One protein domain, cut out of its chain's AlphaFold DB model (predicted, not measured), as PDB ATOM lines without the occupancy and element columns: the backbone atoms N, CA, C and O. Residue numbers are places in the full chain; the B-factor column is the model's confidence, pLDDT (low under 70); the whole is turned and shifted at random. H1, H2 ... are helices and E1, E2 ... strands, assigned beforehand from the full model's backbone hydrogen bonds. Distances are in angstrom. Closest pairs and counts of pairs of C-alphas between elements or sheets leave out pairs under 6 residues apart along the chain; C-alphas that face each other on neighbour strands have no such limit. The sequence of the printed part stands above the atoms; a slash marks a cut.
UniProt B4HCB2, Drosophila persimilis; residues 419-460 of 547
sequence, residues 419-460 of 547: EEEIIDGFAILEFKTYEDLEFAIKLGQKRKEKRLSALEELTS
ATOM      1  N   GLU A 419     -32.413   6.004 -41.236       83.88
ATOM      2  CA  GLU A 419     -31.106   6.003 -41.901       83.88
ATOM      3  C   GLU A 419     -31.293   6.465 -43.360       83.88
ATOM      4  O   GLU A 419     -32.370   6.300 -43.935       83.88
ATOM      5  N   GLU A 420     -30.289   7.132 -43.937       87.44
ATOM      6  CA  GLU A 420     -30.356   7.728 -45.283       87.44
ATOM      7  C   GLU A 420     -29.271   7.109 -46.174       87.44
ATOM      8  O   GLU A 420     -28.080   7.356 -45.980       87.44
ATOM      9  N   GLU A 421     -29.687   6.304 -47.154       88.12
ATOM     10  CA  GLU A 421     -28.816   5.714 -48.178       88.12
ATOM     11  C   GLU A 421     -29.016   6.435 -49.522       88.12
ATOM     12  O   GLU A 421     -30.101   6.936 -49.812       88.12
ATOM     13  N   ILE A 422     -27.980   6.502 -50.366       89.38
ATOM     14  CA  ILE A 422     -28.070   7.105 -51.704       89.38
ATOM     15  C   ILE A 422     -27.919   6.017 -52.772       89.38
ATOM     16  O   ILE A 422     -26.806   5.596 -53.083       89.38
ATOM     17  N   ILE A 423     -29.040   5.617 -53.376       86.75
ATOM     18  CA  ILE A 423     -29.110   4.621 -54.457       86.75
ATOM     19  C   ILE A 423     -29.487   5.333 -55.763       86.75
ATOM     20  O   ILE A 423     -30.419   6.133 -55.799       86.75
ATOM     21  N   ASP A 424     -28.723   5.096 -56.835       84.50
ATOM     22  CA  ASP A 424     -28.874   5.733 -58.161       84.50
ATOM     23  C   ASP A 424     -28.990   7.277 -58.146       84.50
ATOM     24  O   ASP A 424     -29.545   7.900 -59.054       84.50
ATOM     25  N   GLY A 425     -28.428   7.921 -57.115       88.75
ATOM     26  CA  GLY A 425     -28.485   9.374 -56.912       88.75
ATOM     27  C   GLY A 425     -29.747   9.882 -56.202       88.75
ATOM     28  O   GLY A 425     -29.904  11.094 -56.050       88.75
ATOM     29  N   PHE A 426     -30.620   8.987 -55.736       80.88
ATOM     30  CA  PHE A 426     -31.781   9.297 -54.905       80.88
ATOM     31  C   PHE A 426     -31.510   8.929 -53.445       80.88
ATOM     32  O   PHE A 426     -31.009   7.846 -53.157       80.88
ATOM     33  N   ALA A 427     -31.878   9.819 -52.524       83.19
ATOM     34  CA  ALA A 427     -31.878   9.517 -51.098       83.19
ATOM     35  C   ALA A 427     -33.090   8.638 -50.747       83.19
ATOM     36  O   ALA A 427     -34.237   9.058 -50.933       83.19
ATOM     37  N   ILE A 428     -32.826   7.438 -50.239       86.31
ATOM     38  CA  ILE A 428     -33.812   6.502 -49.702       86.31
ATOM     39  C   ILE A 428     -33.723   6.564 -48.175       86.31
ATOM     40  O   ILE A 428     -32.636   6.544 -47.605       86.31
ATOM     41  N   LEU A 429     -34.881   6.693 -47.524       87.62
ATOM     42  CA  LEU A 429     -34.999   6.802 -46.071       87.62
ATOM     43  C   LEU A 429     -35.515   5.471 -45.523       87.62
ATOM     44  O   LEU A 429     -36.677   5.127 -45.755       87.62
ATOM     45  N   GLU A 430     -34.669   4.738 -44.808       85.75
ATOM     46  CA  GLU A 430     -35.051   3.505 -44.121       85.75
ATOM     47  C   GLU A 430     -35.472   3.820 -42.679       85.75
ATOM     48  O   GLU A 430     -34.773   4.531 -41.958       85.75
ATOM     49  N   PHE A 431     -36.627   3.305 -42.254       88.88
ATOM     50  CA  PHE A 431     -37.155   3.486 -40.901       88.88
ATOM     51  C   PHE A 431     -36.976   2.204 -40.092       88.88
ATOM     52  O   PHE A 431     -37.299   1.116 -40.560       88.88
ATOM     53  N   LYS A 432     -36.484   2.338 -38.856       83.44
ATOM     54  CA  LYS A 432     -36.115   1.194 -38.003       83.44
ATOM     55  C   LYS A 432     -37.317   0.420 -37.451       83.44
ATOM     56  O   LYS A 432     -37.155  -0.726 -37.038       83.44
ATOM     57  N   THR A 433     -38.494   1.041 -37.420       85.25
ATOM     58  CA  THR A 433     -39.770   0.439 -37.011       85.25
ATOM     59  C   THR A 433     -40.917   0.981 -37.875       85.25
ATOM     60  O   THR A 433     -40.771   2.009 -38.544       85.25
ATOM     61  N   TYR A 434     -42.073   0.309 -37.866       88.00
ATOM     62  CA  TYR A 434     -43.270   0.810 -38.557       88.00
ATOM     63  C   TYR A 434     -43.871   2.017 -37.825       88.00
ATOM     64  O   TYR A 434     -44.359   2.952 -38.454       88.00
ATOM     65  N   GLU A 435     -43.763   2.023 -36.502       86.44
ATOM     66  CA  GLU A 435     -44.183   3.082 -35.594       86.44
ATOM     67  C   GLU A 435     -43.446   4.400 -35.890       86.44
ATOM     68  O   GLU A 435     -44.070   5.461 -35.969       86.44
ATOM     69  N   ASP A 436     -42.135   4.328 -36.145       86.38
ATOM     70  CA  ASP A 436     -41.303   5.464 -36.559       86.38
ATOM     71  C   ASP A 436     -41.743   6.037 -37.922       86.38
ATOM     72  O   ASP A 436     -41.780   7.259 -38.107       86.38
ATOM     73  N   LEU A 437     -42.119   5.172 -38.872       90.38
ATOM     74  CA  LEU A 437     -42.618   5.562 -40.195       90.38
ATOM     75  C   LEU A 437     -44.018   6.198 -40.119       90.38
ATOM     76  O   LEU A 437     -44.253   7.244 -40.731       90.38
ATOM     77  N   GLU A 438     -44.939   5.631 -39.336       90.38
ATOM     78  CA  GLU A 438     -46.253   6.238 -39.086       90.38
ATOM     79  C   GLU A 438     -46.120   7.606 -38.410       90.38
ATOM     80  O   GLU A 438     -46.762   8.577 -38.830       90.38
ATOM     81  N   PHE A 439     -45.252   7.708 -37.396       89.75
ATOM     82  CA  PHE A 439     -44.937   8.970 -36.736       89.75
ATOM     83  C   PHE A 439     -44.389   9.988 -37.740       89.75
ATOM     84  O   PHE A 439     -44.925  11.092 -37.827       89.75
ATOM     85  N   ALA A 440     -43.401   9.615 -38.557       89.50
ATOM     86  CA  ALA A 440     -42.811  10.476 -39.577       89.50
ATOM     87  C   ALA A 440     -43.840  11.014 -40.583       89.50
ATOM     88  O   ALA A 440     -43.888  12.223 -40.831       89.50
ATOM     89  N   ILE A 441     -44.704  10.151 -41.124       92.12
ATOM     90  CA  ILE A 441     -45.753  10.537 -42.079       92.12
ATOM     91  C   ILE A 441     -46.745  11.510 -41.424       92.12
ATOM     92  O   ILE A 441     -47.036  12.577 -41.974       92.12
ATOM     93  N   LYS A 442     -47.223  11.186 -40.218       92.81
ATOM     94  CA  LYS A 442     -48.147  12.013 -39.424       92.81
ATOM     95  C   LYS A 442     -47.536  13.372 -39.060       92.81
ATOM     96  O   LYS A 442     -48.224  14.395 -39.087       92.81
ATOM     97  N   LEU A 443     -46.239  13.403 -38.761       89.94
ATOM     98  CA  LEU A 443     -45.479  14.603 -38.420       89.94
ATOM     99  C   LEU A 443     -45.232  15.500 -39.644       89.94
ATOM    100  O   LEU A 443     -45.412  16.718 -39.560       89.94
ATOM    101  N   GLY A 444     -44.907  14.896 -40.791       91.38
ATOM    102  CA  GLY A 444     -44.790  15.572 -42.082       91.38
ATOM    103  C   GLY A 444     -46.105  16.222 -42.500       91.38
ATOM    104  O   GLY A 444     -46.136  17.419 -42.780       91.38
ATOM    105  N   GLN A 445     -47.218  15.485 -42.421       92.94
ATOM    106  CA  GLN A 445     -48.562  16.027 -42.660       92.94
ATOM    107  C   GLN A 445     -48.898  17.186 -41.706       92.94
ATOM    108  O   GLN A 445     -49.364  18.234 -42.157       92.94
ATOM    109  N   LYS A 446     -48.604  17.045 -40.402       91.44
ATOM    110  CA  LYS A 446     -48.826  18.087 -39.382       91.44
ATOM    111  C   LYS A 446     -48.072  19.388 -39.686       91.44
ATOM    112  O   LYS A 446     -48.633  20.463 -39.479       91.44
ATOM    113  N   ARG A 447     -46.829  19.311 -40.180       88.25
ATOM    114  CA  ARG A 447     -46.025  20.488 -40.578       88.25
ATOM    115  C   ARG A 447     -46.218  20.927 -42.033       88.25
ATOM    116  O   ARG A 447     -45.788  22.019 -42.383       88.25
ATOM    117  N   LYS A 448     -46.911  20.126 -42.850       89.81
ATOM    118  CA  LYS A 448     -47.020  20.256 -44.319       89.81
ATOM    119  C   LYS A 448     -45.671  20.125 -45.040       89.81
ATOM    120  O   LYS A 448     -45.496  20.666 -46.133       89.81
ATOM    121  N   GLU A 449     -44.741  19.388 -44.438       88.19
ATOM    122  CA  GLU A 449     -43.423  19.140 -45.011       88.19
ATOM    123  C   GLU A 449     -43.473  18.127 -46.153       88.19
ATOM    124  O   GLU A 449     -44.173  17.116 -46.087       88.19
ATOM    125  N   LYS A 450     -42.704  18.401 -47.214       86.81
ATOM    126  CA  LYS A 450     -42.668  17.568 -48.434       86.81
ATOM    127  C   LYS A 450     -41.541  16.539 -48.444       86.81
ATOM    128  O   LYS A 450     -41.525  15.671 -49.312       86.81
ATOM    129  N   ARG A 451     -40.586  16.644 -47.518       87.06
ATOM    130  CA  ARG A 451     -39.469  15.708 -47.350       87.06
ATOM    131  C   ARG A 451     -39.396  15.293 -45.890       87.06
ATOM    132  O   ARG A 451     -39.199  16.144 -45.032       87.06
ATOM    133  N   LEU A 452     -39.484  13.993 -45.609       85.56
ATOM    134  CA  LEU A 452     -39.324  13.494 -44.238       85.56
ATOM    135  C   LEU A 452     -37.904  13.768 -43.706       85.56
ATOM    136  O   LEU A 452     -37.752  14.103 -42.539       85.56
ATOM    137  N   SER A 453     -36.894  13.795 -44.585       82.94
ATOM    138  CA  SER A 453     -35.516  14.211 -44.267       82.94
ATOM    139  C   SER A 453     -35.365  15.683 -43.828       82.94
ATOM    140  O   SER A 453     -34.271  16.089 -43.456       82.94
ATOM    141  N   ALA A 454     -36.416  16.510 -43.927       81.69
ATOM    142  CA  ALA A 454     -36.425  17.891 -43.427       81.69
ATOM    143  C   ALA A 454     -37.050  18.015 -42.021       81.69
ATOM    144  O   ALA A 454     -37.035  19.096 -41.434       81.69
ATOM    145  N   LEU A 455     -37.601  16.928 -41.469       84.31
ATOM    146  CA  LEU A 455     -38.157  16.907 -40.119       84.31
ATOM    147  C   LEU A 455     -37.027  16.707 -39.107       84.31
ATOM    148  O   LEU A 455     -36.571  15.585 -38.882       84.31
ATOM    149  N   GLU A 456     -36.610  17.804 -38.477       78.50
ATOM    150  CA  GLU A 456     -35.542  17.830 -37.470       78.50
ATOM    151  C   GLU A 456     -35.739  16.773 -36.371       78.50
ATOM    152  O   GLU A 456     -34.762  16.167 -35.951       78.50
ATOM    153  N   GLU A 457     -36.980  16.474 -35.967       77.75
ATOM    154  CA  GLU A 457     -37.321  15.446 -34.967       77.75
ATOM    155  C   GLU A 457     -37.031  13.986 -35.377       77.75
ATOM    156  O   GLU A 457     -36.975  13.127 -34.501       77.75
ATOM    157  N   LEU A 458     -36.851  13.675 -36.667       77.12
ATOM    158  CA  LEU A 458     -36.517  12.313 -37.123       77.12
ATOM    159  C   LEU A 458     -35.000  12.098 -37.162       77.12
ATOM    160  O   LEU A 458     -34.481  11.082 -36.694       77.12
ATOM    161  N   THR A 459     -34.268  13.094 -37.661       69.69
ATOM    162  CA  THR A 459     -32.800  13.116 -37.620       69.69
ATOM    163  C   THR A 459     -32.305  13.282 -36.177       69.69
ATOM    164  O   THR A 459     -31.356  12.626 -35.746       69.69
ATOM    165  N   SER A 460     -32.998  14.096 -35.377       56.56
ATOM    166  CA  SER A 460     -32.694  14.347 -33.965       56.56
ATOM    167  C   SER A 460     -33.330  13.306 -33.048       56.56
ATOM    168  O   SER A 460     -34.138  13.640 -32.188       56.56
TER     169      SER A 460
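What this domain is: This is residues 419 to 460 of the 547 residues of a protein of Drosophila persimilis (UniProt B4HCB2). A two-stranded hairpin, E1 and E2, makes one end of the domain, and one longer helix, H1, makes the other end. After H1 the backbone folds back, and the last stretch of the printed part, with the short helix H2, comes near the middle of H1 at Ala 440. The printed part has 42 residues, with two named strands and then two named helices, in the order E1, E2, H1, H2; the sheet, E1 - E2, is antiparallel and the class is mixed, helices and strands. The whole is compact, with a radius of gyration of the C-alphas of 10.4 A and spans of 30 by 21 by 16 A.

How they stand to each other: Begin at the hairpin of E1, residues 419 to 423, and E2, residues 426 to 431, antiparallel at 148 degrees between their directions. Look there at N 421 and O 428, 3.0 A apart, and at N 428 and O 421, 2.8 A apart, both within hydrogen-bond range. Next find H1, residues 434 to 447: its closest C-alpha to E2 is that of Leu 437, 5.9 A from that of Phe 431. H2, residues 456 to 459, is close to H1 but not clearly touching, the closest C-alphas being those of Ala 440 and Leu 458, 7.0 A apart. E1 and H1 are apart, E2 and H2 are apart, and E1 and H2 are only just apart, at 8.5 A. In H1 every O i to N i+4 pair is within hydrogen-bond range; H2 is too short for such a pair, and its one O i to N i+3 pair is not within range.

Where its parts are: Find C-alpha 419 at (-31.106, 6.003, -41.901), where E1 begins its 12.8 A. E2 then runs 16.1 A from residue 426 to residue 431. Find C-alpha 434 at (-43.270, 0.810, -38.557); from there H1 runs 20.0 A to residue 447. H2, 5.5 A long, ends with C-alpha 459 at (-32.800, 13.116, -37.620).

The domain as a whole: The C-alphas farthest apart are those of Asp 424 and Lys 446, 30.1 A. The printed part has no cut; the links from E1 to E2 and from E2 to H1 are tight, and that from H1 to H2, 8 residues, is short. The mean pLDDT of the printed part is 85.6, and residues 459 to 460 are under 70.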